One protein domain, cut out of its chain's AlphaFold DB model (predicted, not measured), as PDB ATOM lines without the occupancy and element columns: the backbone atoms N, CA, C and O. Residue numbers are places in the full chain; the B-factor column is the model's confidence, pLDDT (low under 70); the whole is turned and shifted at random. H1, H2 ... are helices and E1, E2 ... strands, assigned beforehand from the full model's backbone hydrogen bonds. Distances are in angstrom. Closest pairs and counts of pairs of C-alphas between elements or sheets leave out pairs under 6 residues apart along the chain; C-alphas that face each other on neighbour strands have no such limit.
ATOM      1  N   ARG A   4     222.144 221.484 112.087       97.88
ATOM      2  CA  ARG A   4     222.000 220.750 113.331       97.88
ATOM      3  C   ARG A   4     220.981 221.456 114.212       97.88
ATOM      4  O   ARG A   4     221.163 222.620 114.564       97.88
ATOM      5  N   TYR A   5     219.914 220.747 114.543       98.12
ATOM      6  CA  TYR A   5     218.815 221.222 115.372       98.12
ATOM      7  C   TYR A   5     218.911 220.565 116.744       98.12
ATOM      8  O   TYR A   5     218.953 219.337 116.834       98.12
ATOM      9  N   PHE A   6     218.924 221.377 117.796       98.00
ATOM     10  CA  PHE A   6     218.934 220.912 119.180       98.00
ATOM     11  C   PHE A   6     217.533 221.068 119.755       98.00
ATOM     12  O   PHE A   6     217.001 222.177 119.821       98.00
ATOM     13  N   ILE A   7     216.913 219.953 120.119       97.88
ATOM     14  CA  ILE A   7     215.509 219.872 120.513       97.88
ATOM     15  C   ILE A   7     215.416 219.275 121.911       97.88
ATOM     16  O   ILE A   7     216.071 218.281 122.207       97.88
ATOM     17  N   THR A   8     214.538 219.837 122.734       97.44
ATOM     18  CA  THR A   8     214.216 219.303 124.059       97.44
ATOM     19  C   THR A   8     212.771 218.838 124.100       97.44
ATOM     20  O   THR A   8     211.880 219.504 123.562       97.44
ATOM     21  N   ILE A   9     212.534 217.699 124.741       95.88
ATOM     22  CA  ILE A   9     211.213 217.100 124.940       95.88
ATOM     23  C   ILE A   9     211.031 216.877 126.436       95.88
ATOM     24  O   ILE A   9     211.753 216.086 127.044       95.88
ATOM     25  N   ASP A  10     210.055 217.571 127.019       90.56
ATOM     26  CA  ASP A  10     209.890 217.584 128.475       90.56
ATOM     27  C   ASP A  10     209.213 216.324 129.017       90.56
ATOM     28  O   ASP A  10     209.404 215.947 130.166       90.56
ATOM     29  N   ASP A  11     208.399 215.662 128.196       89.38
ATOM     30  CA  ASP A  11     207.597 214.526 128.634       89.38
ATOM     31  C   ASP A  11     207.312 213.580 127.469       89.38
ATOM     32  O   ASP A  11     206.264 213.652 126.823       89.38
ATOM     33  N   LEU A  12     208.264 212.681 127.196       90.31
ATOM     34  CA  LEU A  12     208.139 211.699 126.115       90.31
ATOM     35  C   LEU A  12     206.939 210.761 126.302       90.31
ATOM     36  O   LEU A  12     206.337 210.324 125.322       90.31
ATOM     37  N   ARG A  13     206.562 210.467 127.553       88.19
ATOM     38  CA  ARG A  13     205.454 209.549 127.860       88.19
ATOM     39  C   ARG A  13     204.127 210.065 127.316       88.19
ATOM     40  O   ARG A  13     203.312 209.269 126.862       88.19
ATOM     41  N   HIS A  14     203.944 211.382 127.309       89.88
ATOM     42  CA  HIS A  14     202.739 212.028 126.789       89.88
ATOM     43  C   HIS A  14     202.947 212.709 125.428       89.88
ATOM     44  O   HIS A  14     202.027 213.352 124.919       89.88
ATOM     45  N   ALA A  15     204.133 212.600 124.830       92.69
ATOM     46  CA  ALA A  15     204.420 213.170 123.522       92.69
ATOM     47  C   ALA A  15     203.852 212.255 122.430       92.69
ATOM     48  O   ALA A  15     204.419 211.208 122.118       92.69
ATOM     49  N   ARG A  16     202.685 212.611 121.890       95.06
ATOM     50  CA  ARG A  16     201.983 211.866 120.839       95.06
ATOM     51  C   ARG A  16     201.482 212.830 119.774       95.06
ATOM     52  O   ARG A  16     201.063 213.945 120.088       95.06
ATOM     53  N   GLY A  17     201.554 212.397 118.522       94.88
ATOM     54  CA  GLY A  17     200.975 213.124 117.405       94.88
ATOM     55  C   GLY A  17     199.444 213.165 117.451       94.88
ATOM     56  O   GLY A  17     198.805 212.434 118.209       94.88
ATOM     57  N   PRO A  18     198.825 214.017 116.620       95.06
ATOM     58  CA  PRO A  18     197.371 214.170 116.579       95.06
ATOM     59  C   PRO A  18     196.653 212.967 115.953       95.06
ATOM     60  O   PRO A  18     195.460 212.782 116.170       95.06
ATOM     61  N   ILE A  19     197.363 212.158 115.161       96.69
ATOM     62  CA  ILE A  19     196.825 210.976 114.489       96.69
ATOM     63  C   ILE A  19     197.459 209.745 115.147       96.69
ATOM     64  O   ILE A  19     198.644 209.488 114.909       96.69
ATOM     65  N   PRO A  20     196.704 208.960 115.942       95.31
ATOM     66  CA  PRO A  20     197.258 207.823 116.678       95.31
ATOM     67  C   PRO A  20     197.996 206.815 115.790       95.31
ATOM     68  O   PRO A  20     199.059 206.340 116.161       95.31
ATOM     69  N   ALA A  21     197.494 206.560 114.578       96.06
ATOM     70  CA  ALA A  21     198.103 205.617 113.634       96.06
ATOM     71  C   ALA A  21     199.489 206.045 113.104       96.06
ATOM     72  O   ALA A  21     200.207 205.216 112.544       96.06
ATOM     73  N   LEU A  22     199.849 207.326 113.228       97.19
ATOM     74  CA  LEU A  22     201.130 207.890 112.778       97.19
ATOM     75  C   LEU A  22     202.053 208.269 113.938       97.19
ATOM     76  O   LEU A  22     203.200 208.643 113.710       97.19
ATOM     77  N   SER A  23     201.531 208.227 115.162       97.12
ATOM     78  CA  SER A  23     202.248 208.679 116.345       97.12
ATOM     79  C   SER A  23     203.330 207.683 116.738       97.12
ATOM     80  O   SER A  23     203.182 206.479 116.549       97.12
ATOM     81  N   PHE A  24     204.396 208.197 117.340       95.06
ATOM     82  CA  PHE A  24     205.405 207.388 118.004       95.06
ATOM     83  C   PHE A  24     204.783 206.640 119.192       95.06
ATOM     84  O   PHE A  24     204.105 207.241 120.027       95.06
ATOM     85  N   ASP A  25     205.019 205.334 119.270       91.69
ATOM     86  CA  ASP A  25     204.484 204.435 120.295       91.69
ATOM     87  C   ASP A  25     205.556 203.868 121.239       91.69
ATOM     88  O   ASP A  25     205.210 203.283 122.268       91.69
ATOM     89  N   GLY A  26     206.834 204.105 120.942       90.19
ATOM     90  CA  GLY A  26     207.958 203.685 121.769       90.19
ATOM     91  C   GLY A  26     208.067 204.412 123.114       90.19
ATOM     92  O   GLY A  26     207.306 205.329 123.454       90.19
ATOM     93  N   VAL A  27     209.047 203.977 123.907       86.06
ATOM     94  CA  VAL A  27     209.187 204.369 125.323       86.06
ATOM     95  C   VAL A  27     210.526 205.018 125.667       86.06
ATOM     96  O   VAL A  27     210.657 205.593 126.749       86.06
ATOM     97  N   GLY A  28     211.514 204.955 124.770       92.31
ATOM     98  CA  GLY A  28     212.875 205.429 125.029       92.31
ATOM     99  C   GLY A  28     213.385 206.488 124.045       92.31
ATOM    100  O   GLY A  28     212.895 206.581 122.919       92.31
ATOM    101  N   PRO A  29     214.424 207.260 124.426       95.38
ATOM    102  CA  PRO A  29     215.052 208.244 123.542       95.38
ATOM    103  C   PRO A  29     215.675 207.601 122.295       95.38
ATOM    104  O   PRO A  29     215.583 208.169 121.215       95.38
ATOM    105  N   GLY A  30     216.267 206.406 122.406       96.12
ATOM    106  CA  GLY A  30     216.860 205.712 121.255       96.12
ATOM    107  C   GLY A  30     215.823 205.311 120.202       96.12
ATOM    108  O   GLY A  30     216.032 205.534 119.014       96.12
ATOM    109  N   GLU A  31     214.674 204.789 120.640       96.25
ATOM    110  CA  GLU A  31     213.544 204.468 119.756       96.25
ATOM    111  C   GLU A  31     212.969 205.731 119.110       96.25
ATOM    112  O   GLU A  31     212.671 205.729 117.917       96.25
ATOM    113  N   LEU A  32     212.865 206.826 119.872       97.06
ATOM    114  CA  LEU A  32     212.454 208.117 119.331       97.06
ATOM    115  C   LEU A  32     213.426 208.598 118.247       97.06
ATOM    116  O   LEU A  32     212.984 209.009 117.176       97.06
ATOM    117  N   ALA A  33     214.733 208.550 118.512       98.19
ATOM    118  CA  ALA A  33     215.749 208.962 117.552       98.19
ATOM    119  C   ALA A  33     215.641 208.149 116.257       98.19
ATOM    120  O   ALA A  33     215.594 208.734 115.180       98.19
ATOM    121  N   ALA A  34     215.501 206.825 116.364       98.19
ATOM    122  CA  ALA A  34     215.304 205.951 115.212       98.19
ATOM    123  C   ALA A  34     214.018 206.287 114.434       98.19
ATOM    124  O   ALA A  34     214.045 206.365 113.208       98.19
ATOM    125  N   ALA A  35     212.905 206.543 115.129       98.00
ATOM    126  CA  ALA A  35     211.637 206.903 114.496       98.00
ATOM    127  C   ALA A  35     211.711 208.248 113.752       98.00
ATOM    128  O   ALA A  35     211.201 208.369 112.638       98.00
ATOM    129  N   VAL A  36     212.356 209.258 114.347       98.38
ATOM    130  CA  VAL A  36     212.562 210.561 113.695       98.38
ATOM    131  C   VAL A  36     213.542 210.428 112.531       98.38
ATOM    132  O   VAL A  36     213.286 210.993 111.472       98.38
ATOM    133  N   GLU A  37     214.628 209.668 112.682       98.62
ATOM    134  CA  GLU A  37     215.600 209.429 111.611       98.62
ATOM    135  C   GLU A  37     214.940 208.775 110.394       98.62
ATOM    136  O   GLU A  37     215.073 209.282 109.280       98.62
ATOM    137  N   GLU A  38     214.160 207.716 110.605       98.44
ATOM    138  CA  GLU A  38     213.403 207.046 109.545       98.44
ATOM    139  C   GLU A  38     212.425 208.011 108.859       98.44
ATOM    140  O   GLU A  38     212.398 208.114 107.634       98.44
ATOM    141  N   ALA A  39     211.689 208.805 109.642       98.31
ATOM    142  CA  ALA A  39     210.735 209.784 109.127       98.31
ATOM    143  C   ALA A  39     211.374 210.922 108.304       98.31
ATOM    144  O   ALA A  39     210.675 211.592 107.535       98.31
ATOM    145  N   LEU A  40     212.674 211.176 108.481       98.56
ATOM    146  CA  LEU A  40     213.440 212.139 107.686       98.56
ATOM    147  C   LEU A  40     214.091 211.482 106.464       98.56
ATOM    148  O   LEU A  40     214.198 212.125 105.418       98.56
ATOM    149  N   ARG A  41     214.516 210.219 106.578       98.56
ATOM    150  CA  ARG A  41     215.187 209.484 105.498       98.56
ATOM    151  C   ARG A  41     214.231 208.944 104.446       98.56
ATOM    152  O   ARG A  41     214.636 208.834 103.289       98.56
ATOM    153  N   THR A  42     212.992 208.624 104.814       98.06
ATOM    154  CA  THR A  42     212.019 208.008 103.903       98.06
ATOM    155  C   THR A  42     210.720 208.810 103.815       98.06
ATOM    156  O   THR A  42     210.343 209.524 104.749       98.06
ATOM    157  N   PRO A  43     209.990 208.710 102.689       96.75
ATOM    158  CA  PRO A  43     208.720 209.409 102.532       96.75
ATOM    159  C   PRO A  43     207.566 208.685 103.246       96.75
ATOM    160  O   PRO A  43     206.446 209.185 103.256       96.75
ATOM    161  N   ALA A  44     207.800 207.521 103.865       97.56
ATOM    162  CA  ALA A  44     206.744 206.624 104.337       97.56
ATOM    163  C   ALA A  44     205.766 207.290 105.317       97.56
ATOM    164  O   ALA A  44     204.550 207.131 105.188       97.56
ATOM    165  N   LEU A  45     206.271 208.063 106.286       97.88
ATOM    166  CA  LEU A  45     205.409 208.777 107.232       97.88
ATOM    167  C   LEU A  45     204.580 209.869 106.539       97.88
ATOM    168  O   LEU A  45     203.400 210.031 106.850       97.88
ATOM    169  N   PHE A  46     205.188 210.594 105.597       97.94
ATOM    170  CA  PHE A  46     204.518 211.642 104.830       97.94
ATOM    171  C   PHE A  46     203.417 211.079 103.945       97.94
ATOM    172  O   PHE A  46     202.300 211.572 104.012       97.94
ATOM    173  N   GLU A  47     203.694 210.028 103.176       97.38
ATOM    174  CA  GLU A  47     202.706 209.420 102.279       97.38
ATOM    175  C   GLU A  47     201.516 208.857 103.057       97.38
ATOM    176  O   GLU A  47     200.360 209.070 102.691       97.38
ATOM    177  N   ARG A  48     201.776 208.212 104.202       97.44
ATOM    178  CA  ARG A  48     200.707 207.751 105.097       97.44
ATOM    179  C   ARG A  48     199.875 208.910 105.639       97.44
ATOM    180  O   ARG A  48     198.664 208.771 105.754       97.44
ATOM    181  N   TRP A  49     200.495 210.038 105.979       97.81
ATOM    182  CA  TRP A  49     199.772 211.234 106.410       97.81
ATOM    183  C   TRP A  49     198.977 211.885 105.271       97.81
ATOM    184  O   TRP A  49     197.805 212.215 105.463       97.81
ATOM    185  N   ARG A  50     199.588 212.030 104.092       97.31
ATOM    186  CA  ARG A  50     198.991 212.588 102.873       97.31
ATOM    187  C   ARG A  50     197.737 211.808 102.478       97.31
ATOM    188  O   ARG A  50     196.703 212.414 102.229       97.31
ATOM    189  N   ALA A  51     197.789 210.478 102.533       96.81
ATOM    190  CA  ALA A  51     196.654 209.602 102.237       96.81
ATOM    191  C   ALA A  51     195.462 209.748 103.209       96.81
ATOM    192  O   ALA A  51     194.355 209.331 102.883       96.81
ATOM    193  N   LEU A  52     195.675 210.318 104.402       96.69
ATOM    194  CA  LEU A  52     194.612 210.607 105.373       96.69
ATOM    195  C   LEU A  52     194.004 212.006 105.197       96.69
ATOM    196  O   LEU A  52     193.070 212.349 105.925       96.69
ATOM    197  N   GLN A  53     194.538 212.831 104.292       95.75
ATOM    198  CA  GLN A  53     193.993 214.163 104.051       95.75
ATOM    199  C   GLN A  53     192.697 214.083 103.230       95.75
ATOM    200  O   GLN A  53     192.560 213.186 102.399       95.75
ATOM    201  N   PRO A  54     191.748 215.022 103.422       94.94
ATOM    202  CA  PRO A  54     190.514 215.066 102.632       94.94
ATOM    203  C   PRO A  54     190.759 215.213 101.125       94.94
ATOM    204  O   PRO A  54     189.991 214.687 100.326       94.94
ATOM    205  N   ASP A  55     191.831 215.922 100.764       94.94
ATOM    206  CA  ASP A  55     192.331 216.066  99.400       94.94
ATOM    207  C   ASP A  55     193.856 215.845  99.410       94.94
ATOM    208  O   ASP A  55     194.613 216.768  99.732       94.94
ATOM    209  N   PRO A  56     194.321 214.611  99.142       93.31
ATOM    210  CA  PRO A  56     195.742 214.277  99.136       93.31
ATOM    211  C   PRO A  56     196.554 215.051  98.095       93.31
ATOM    212  O   PRO A  56     197.747 215.250  98.304       93.31
ATOM    213  N   ASP A  57     195.945 215.477  96.989       91.62
ATOM    214  CA  ASP A  57     196.648 216.133  95.879       91.62
ATOM    215  C   ASP A  57     196.787 217.643  96.079       91.62
ATOM    216  O   ASP A  57     197.676 218.266  95.502       91.62
ATOM    217  N   ALA A  58     195.974 218.228  96.960       93.50
ATOM    218  CA  ALA A  58     196.118 219.616  97.395       93.50
ATOM    219  C   ALA A  58     197.213 219.826  98.463       93.50
ATOM    220  O   ALA A  58     197.485 220.963  98.859       93.50
ATOM    221  N   VAL A  59     197.823 218.749  98.970       94.50
ATOM    222  CA  VAL A  59     198.899 218.820  99.966       94.50
ATOM    223  C   VAL A  59     200.184 219.346  99.330       94.50
ATOM    224  O   VAL A  59     200.589 218.905  98.262       94.50
ATOM    225  N   ASP A  60     200.873 220.245 100.033       94.25
ATOM    226  CA  ASP A  60     202.182 220.754  99.619       94.25
ATOM    227  C   ASP A  60     203.226 219.624  99.522       94.25
ATOM    228  O   ASP A  60     203.652 219.057 100.533       94.25
ATOM    229  N   GLU A  61     203.671 219.323  98.300       92.50
ATOM    230  CA  GLU A  61     204.689 218.307  98.016       92.50
ATOM    231  C   GLU A  61     206.039 218.617  98.675       92.50
ATOM    232  O   GLU A  61     206.800 217.696  98.980       92.50
ATOM    233  N   ALA A  62     206.340 219.887  98.975       94.50
ATOM    234  CA  ALA A  62     207.575 220.261  99.660       94.50
ATOM    235  C   ALA A  62     207.662 219.665 101.078       94.50
ATOM    236  O   ALA A  62     208.762 219.432 101.588       94.50
ATOM    237  N   LEU A  63     206.522 219.345 101.709       95.44
ATOM    238  CA  LEU A  63     206.478 218.611 102.981       95.44
ATOM    239  C   LEU A  63     206.912 217.142 102.842       95.44
ATOM    240  O   LEU A  63     207.249 216.504 103.846       95.44
ATOM    241  N   GLY A  64     206.926 216.607 101.621       96.06
ATOM    242  CA  GLY A  64     207.370 215.257 101.285       96.06
ATOM    243  C   GLY A  64     208.880 215.107 101.118       96.06
ATOM    244  O   GLY A  64     209.351 213.989 100.937       96.06
ATOM    245  N   ALA A  65     209.653 216.194 101.219       97.81
ATOM    246  CA  ALA A  65     211.105 216.143 101.084       97.81
ATOM    247  C   ALA A  65     211.759 215.187 102.103       97.81
ATOM    248  O   ALA A  65     211.380 215.135 103.276       97.81
ATOM    249  N   THR A  66     212.780 214.463 101.640       98.38
ATOM    250  CA  THR A  66     213.548 213.485 102.422       98.38
ATOM    251  C   THR A  66     215.040 213.783 102.371       98.38
ATOM    252  O   THR A  66     215.544 214.353 101.402       98.38
ATOM    253  N   ASP A  67     215.768 213.338 103.384       98.31
ATOM    254  CA  ASP A  67     217.223 213.396 103.446       98.31
ATOM    255  C   ASP A  67     217.778 212.026 103.850       98.31
ATOM    256  O   ASP A  67     217.812 211.711 105.040       98.31
ATOM    257  N   PRO A  68     218.248 211.208 102.885       97.81
ATOM    258  CA  PRO A  68     218.822 209.891 103.164       97.81
ATOM    259  C   PRO A  68     220.059 209.919 104.074       97.81
ATOM    260  O   PRO A  68     220.480 208.871 104.553       97.81
ATOM    261  N   GLN A  69     220.670 211.090 104.280       97.81
ATOM    262  CA  GLN A  69     221.832 211.300 105.148       97.81
ATOM    263  C   GLN A  69     221.450 212.015 106.457       97.81
ATOM    264  O   GLN A  69     222.330 212.507 107.169       97.81
ATOM    265  N   ALA A  70     220.156 212.113 106.785       98.38
ATOM    266  CA  ALA A  70     219.720 212.642 108.072       98.38
ATOM    267  C   ALA A  70     220.236 211.745 109.203       98.38
ATOM    268  O   ALA A  70     220.208 210.524 109.077       98.38
ATOM    269  N   GLU A  71     220.700 212.336 110.296       98.56
ATOM    270  CA  GLU A  71     221.168 211.622 111.487       98.56
ATOM    271  C   GLU A  71     220.442 212.166 112.711       98.56
ATOM    272  O   GLU A  71     220.330 213.388 112.867       98.56
ATOM    273  N   VAL A  72     219.979 211.278 113.589       98.56
ATOM    274  CA  VAL A  72     219.310 211.674 114.832       98.56
ATOM    275  C   VAL A  72     219.930 210.964 116.021       98.56
ATOM    276  O   VAL A  72     220.109 209.749 116.035       98.56
ATOM    277  N   LYS A  73     220.233 211.734 117.064       98.31
ATOM    278  CA  LYS A  73     220.677 211.218 118.360       98.31
ATOM    279  C   LYS A  73     219.763 211.771 119.430       98.31
ATOM    280  O   LYS A  73     219.432 212.949 119.389       98.31
ATOM    281  N   ALA A  74     219.389 210.948 120.399       97.44
ATOM    282  CA  ALA A  74     218.653 211.411 121.563       97.44
ATOM    283  C   ALA A  74     219.160 210.739 122.835       97.44
ATOM    284  O   ALA A  74     219.572 209.577 122.823       97.44
ATOM    285  N   GLN A  75     219.108 211.480 123.933       96.81
ATOM    286  CA  GLN A  75     219.568 211.046 125.245       96.81
ATOM    287  C   GLN A  75     218.690 211.640 126.346       96.81
ATOM    288  O   GLN A  75     218.064 212.684 126.164       96.81
ATOM    289  N   VAL A  76     218.649 210.972 127.497       95.19
ATOM    290  CA  VAL A  76     218.029 211.536 128.701       95.19
ATOM    291  C   VAL A  76     219.030 212.467 129.374       95.19
ATOM    292  O   VAL A  76     220.169 212.067 129.614       95.19
ATOM    293  N   VAL A  77     218.587 213.677 129.707       93.38
ATOM    294  CA  VAL A  77     219.332 214.647 130.515       93.38
ATOM    295  C   VAL A  77     218.419 215.094 131.655       93.38
ATOM    296  O   VAL A  77     217.399 215.752 131.441       93.38
ATOM    297  N   ASP A  78     218.757 214.670 132.872       89.06
ATOM    298  CA  ASP A  78     217.922 214.787 134.072       89.06
ATOM    299  C   ASP A  78     216.492 214.246 133.867       89.06
ATOM    300  O   ASP A  78     216.273 213.034 133.842       89.06
ATOM    301  N   LEU A  79     215.509 215.145 133.741       88.44
ATOM    302  CA  LEU A  79     214.084 214.834 133.594       88.44
ATOM    303  C   LEU A  79     213.560 215.029 132.165       88.44
ATOM    304  O   LEU A  79     212.376 214.801 131.923       88.44
ATOM    305  N   HIS A  80     214.418 215.440 131.231       92.31
ATOM    306  CA  HIS A  80     214.039 215.777 129.863       92.31
ATOM    307  C   HIS A  80     214.808 214.901 128.870       92.31
ATOM    308  O   HIS A  80     215.794 214.242 129.209       92.31
ATOM    309  N   ILE A  81     214.355 214.895 127.621       95.81
ATOM    310  CA  ILE A  81     215.111 214.319 126.511       95.81
ATOM    311  C   ILE A  81     215.711 215.450 125.703       95.81
ATOM    312  O   ILE A  81     214.998 216.371 125.307       95.81
ATOM    313  N   GLU A  82     216.999 215.333 125.414       97.38
ATOM    314  CA  GLU A  82     217.668 216.141 124.408       97.38
ATOM    315  C   GLU A  82     217.842 215.321 123.138       97.38
ATOM    316  O   GLU A  82     218.210 214.145 123.185       97.38
ATOM    317  N   MET A  83     217.569 215.946 122.000       98.00
ATOM    318  CA  MET A  83     217.673 215.345 120.684       98.00
ATOM    319  C   MET A  83     218.428 216.277 119.742       98.00
ATOM    320  O   MET A  83     218.072 217.442 119.570       98.00
ATOM    321  N   GLU A  84     219.461 215.739 119.109       98.38
ATOM    322  CA  GLU A  84     220.233 216.387 118.060       98.38
ATOM    323  C   GLU A  84     219.824 215.789 116.714       98.38
ATOM    324  O   GLU A  84     219.954 214.585 116.495       98.38
ATOM    325  N   VAL A  85     219.339 216.635 115.806       98.62
ATOM    326  CA  VAL A  85     218.974 216.250 114.439       98.62
ATOM    327  C   VAL A  85     219.911 216.952 113.472       98.62
ATOM    328  O   VAL A  85     219.912 218.179 113.411       98.62
ATOM    329  N   THR A  86     220.670 216.199 112.680       98.56
ATOM    330  CA  THR A  86     221.486 216.752 111.593       98.56
ATOM    331  C   THR A  86     220.869 216.402 110.246       98.56
ATOM    332  O   THR A  86     220.784 215.232 109.886       98.56
ATOM    333  N   THR A  87     220.442 217.407 109.480       98.44
ATOM    334  CA  THR A  87     219.789 217.207 108.177       98.44
ATOM    335  C   THR A  87     219.928 218.429 107.268       98.44
ATOM    336  O   THR A  87     220.114 219.552 107.736       98.44
ATOM    337  N   GLN A  88     219.831 218.230 105.953       97.81
ATOM    338  CA  GLN A  88     219.676 219.321 104.981       97.81
ATOM    339  C   GLN A  88     218.222 219.799 104.822       97.81
ATOM    340  O   GLN A  88     217.973 220.767 104.103       97.81
ATOM    341  N   LEU A  89     217.258 219.130 105.466       97.50
ATOM    342  CA  LEU A  89     215.847 219.491 105.377       97.50
ATOM    343  C   LEU A  89     215.557 220.831 106.074       97.50
ATOM    344  O   LEU A  89     216.139 221.140 107.125       97.50
ATOM    345  N   PRO A  90     214.628 221.631 105.521       96.00
ATOM    346  CA  PRO A  90     214.208 222.871 106.150       96.00
ATOM    347  C   PRO A  90     213.415 222.589 107.434       96.00
ATOM    348  O   PRO A  90     212.710 221.583 107.551       96.00
ATOM    349  N   MET A  91     213.460 223.535 108.376       95.62
ATOM    350  CA  MET A  91     212.738 223.464 109.658       95.62
ATOM    351  C   MET A  91     211.246 223.131 109.493       95.62
ATOM    352  O   MET A  91     210.684 222.420 110.319       95.62
ATOM    353  N   GLN A  92     210.591 223.595 108.423       96.75
ATOM    354  CA  GLN A  92     209.182 223.285 108.165       96.75
ATOM    355  C   GLN A  92     208.920 221.775 108.039       96.75
ATOM    356  O   GLN A  92     207.955 221.287 108.629       96.75
ATOM    357  N   VAL A  93     209.787 221.044 107.328       97.69
ATOM    358  CA  VAL A  93     209.673 219.589 107.132       97.69
ATOM    359  C   VAL A  93     209.978 218.861 108.437       97.69
ATOM    360  O   VAL A  93     209.190 218.018 108.864       97.69
ATOM    361  N   LEU A  94     211.057 219.245 109.130       97.94
ATOM    362  CA  LEU A  94     211.409 218.669 110.432       97.94
ATOM    363  C   LEU A  94     210.276 218.845 111.453       97.94
ATOM    364  O   LEU A  94     209.822 217.871 112.048       97.94
ATOM    365  N   ARG A  95     209.757 220.069 111.605       98.00
ATOM    366  CA  ARG A  95     208.614 220.371 112.479       98.00
ATOM    367  C   ARG A  95     207.404 219.516 112.133       98.00
ATOM    368  O   ARG A  95     206.722 219.035 113.032       98.00
ATOM    369  N   HIS A  96     207.121 219.338 110.845       97.75
ATOM    370  CA  HIS A  96     206.006 218.513 110.411       97.75
ATOM    371  C   HIS A  96     206.197 217.043 110.828       97.75
ATOM    372  O   HIS A  96     205.292 216.489 111.450       97.75
ATOM    373  N   ARG A  97     207.377 216.441 110.611       98.12
ATOM    374  CA  ARG A  97     207.679 215.067 111.069       98.12
ATOM    375  C   ARG A  97     207.573 214.919 112.586       98.12
ATOM    376  O   ARG A  97     206.915 213.995 113.058       98.12
ATOM    377  N   LEU A  98     208.146 215.855 113.342       98.00
ATOM    378  CA  LEU A  98     208.057 215.855 114.804       98.00
ATOM    379  C   LEU A  98     206.605 215.937 115.276       98.00
ATOM    380  O   LEU A  98     206.191 215.157 116.125       98.00
ATOM    381  N   ASN A  99     205.800 216.819 114.685       97.56
ATOM    382  CA  ASN A  99     204.403 216.970 115.080       97.56
ATOM    383  C   ASN A  99     203.557 215.729 114.768       97.56
ATOM    384  O   ASN A  99     202.647 215.419 115.535       97.56
ATOM    385  N   LEU A 100     203.849 215.012 113.679       97.75
ATOM    386  CA  LEU A 100     203.178 213.747 113.369       97.75
ATOM    387  C   LEU A 100     203.537 212.638 114.361       97.75
ATOM    388  O   LEU A 100     202.658 211.875 114.745       97.75
ATOM    389  N   LEU A 101     204.800 212.569 114.789       97.62
ATOM    390  CA  LEU A 101     205.278 211.526 115.695       97.62
ATOM    391  C   LEU A 101     204.923 211.819 117.158       97.62
ATOM    392  O   LEU A 101     204.325 210.987 117.838       97.62
ATOM    393  N   ILE A 102     205.281 213.002 117.651       96.81
ATOM    394  CA  ILE A 102     205.301 213.333 119.084       96.81
ATOM    395  C   ILE A 102     204.465 214.570 119.447       96.81
ATOM    396  O   ILE A 102     204.455 215.006 120.602       96.81
ATOM    397  N   GLY A 103     203.740 215.138 118.481       95.88
ATOM    398  CA  GLY A 103     202.921 216.329 118.691       95.88
ATOM    399  C   GLY A 103     203.763 217.586 118.905       95.88
ATOM    400  O   GLY A 103     204.908 217.669 118.475       95.88
ATOM    401  N   THR A 104     203.196 218.589 119.573       94.19
ATOM    402  CA  THR A 104     203.835 219.905 119.771       94.19
ATOM    403  C   THR A 104     204.617 220.019 121.084       94.19
ATOM    404  O   THR A 104     204.992 221.119 121.482       94.19
ATOM    405  N   ARG A 105     204.834 218.908 121.804       90.12
ATOM    406  CA  ARG A 105     205.465 218.876 123.140       90.12
ATOM    407  C   ARG A 105     206.993 218.825 123.068       90.12
ATOM    408  O   ARG A 105     207.633 218.020 123.739       90.12
ATOM    409  N   TRP A 106     207.569 219.677 122.236       95.69
ATOM    410  CA  TRP A 106     209.008 219.801 122.051       95.69
ATOM    411  C   TRP A 106     209.377 221.264 121.826       95.69
ATOM    412  O   TRP A 106     208.549 222.079 121.417       95.69
ATOM    413  N   ARG A 107     210.629 221.611 122.110       96.88
ATOM    414  CA  ARG A 107     211.150 222.973 121.977       96.88
ATOM    415  C   ARG A 107     212.472 222.951 121.230       96.88
ATOM    416  O   ARG A 107     213.377 222.221 121.619       96.88
ATOM    417  N   LEU A 108     212.597 223.778 120.196       97.12
ATOM    418  CA  LEU A 108     213.890 224.055 119.572       97.12
ATOM    419  C   LEU A 108     214.706 224.939 120.520       97.12
ATOM    420  O   LEU A 108     214.276 226.045 120.841       97.12
ATOM    421  N   HIS A 109     215.849 224.441 120.973       94.19
ATOM    422  CA  HIS A 109     216.778 225.178 121.827       94.19
ATOM    423  C   HIS A 109     217.806 225.956 121.012       94.19
ATOM    424  O   HIS A 109     218.122 227.091 121.355       94.19
ATOM    425  N   ASP A 110     218.324 225.354 119.942       96.06
ATOM    426  CA  ASP A 110     219.395 225.949 119.146       96.06
ATOM    427  C   ASP A 110     219.404 225.389 117.712       96.06
ATOM    428  O   ASP A 110     218.898 224.294 117.441       96.06
ATOM    429  N   LEU A 111     219.992 226.152 116.793       95.69
ATOM    430  CA  LEU A 111     220.196 225.815 115.387       95.69
ATOM    431  C   LEU A 111     221.609 226.224 114.980       95.69
ATOM    432  O   LEU A 111     221.970 227.398 115.051       95.69
ATOM    433  N   ARG A 112     222.389 225.266 114.480       95.75
ATOM    434  CA  ARG A 112     223.761 225.508 114.020       95.75
ATOM    435  C   ARG A 112     223.986 224.952 112.616       95.75
ATOM    436  O   ARG A 112     223.378 223.940 112.271       95.75
ATOM    437  N   PRO A 113     224.873 225.551 111.808       92.88
ATOM    438  CA  PRO A 113     225.433 224.867 110.646       92.88
ATOM    439  C   PRO A 113     226.125 223.573 111.098       92.88
ATOM    440  O   PRO A 113     226.780 223.570 112.145       92.88
ATOM    441  N   ALA A 114     225.940 222.482 110.352       84.69
ATOM    442  CA  ALA A 114     226.517 221.174 110.669       84.69
ATOM    443  C   ALA A 114     227.850 220.916 109.966       84.69
ATOM    444  O   ALA A 114     228.026 221.407 108.825       84.69
TER     445      ALA A 114
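Overview. This is residues 4 to 114 of the 114 residues of an uncharacterized protein of Aerosticca soli (UniProt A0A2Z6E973). A twisted wall of four strands has helix H1 along one face over E2 and E3, and H4 beside H1 on that same face, while the other face is bare. The short helices H2 and H3 lie beyond H1 and H4, off the sheet. The 111 printed residues hold E1, H1, H2, H3, E2, E3, H4 and E4 in that order; the sheet runs E2, E3, E1, E4, antiparallel throughout, and the class is mixed, helices and strands. The whole is compact, with a radius of gyration of the C-alphas of 13.4 A and spans of 43, 31 and 18 A.

Along the chain. E1, residues 4 to 9, begins at C-alpha 4 (222.000, 220.750, 113.331). H1 is residues 29 to 41, 18.1 A; H2 is 44 to 50 and H3 61 to 64. E2, residues 71 to 77, measures 19.4 A, and E3, 80 to 87, 22.5 A. H4 is residues 91 to 102, 15.7 A. E4, residues 107 to 113, ends at C-alpha 113 (225.433, 224.867, 110.646).

Arrangement. E2 and E3 form a hairpin, with N 73 and O 84 at 2.9 A. Between the neighbours E1 and E3, N 7 and O 83 are within hydrogen-bond range at 2.8 A; between the neighbours E1 and E4, N 6 and O 110 are within hydrogen-bond range at 2.9 A. E3, H4, E4 is a split strand-helix-strand unit, E1 between its strands, with a right-handed crossover. H1 and H4 on one face make two layers; H1's height over the sheet is 8.2 A. They touch at Ala 39 and Arg 97, C-alphas 6.4 A apart, through residues 35 to 40 of H1 alone, at a steep tilt of 48 degrees, opposite ways. H3 touches H4, C-alphas of Leu 63 and Val 93 being closest at 5.3 A, through residues 92 to 96 of H4 alone. H2 and H3 only just touch, with 3 pairs of C-alphas within 8 A, the closest those of Phe 46 and Gly 64, 5.8 A. In H1, H2 and H4 every O i to N i+4 pair is within hydrogen-bond range; H3 is too short for one.

Size, cuts and confidence. The C-alphas of Asp 57 and Asp 78 are farthest apart, 43.7 A. The link from E1 to H1, 19 residues, is long. The printed part has no cut, and no printed residue is under 70 in pLDDT.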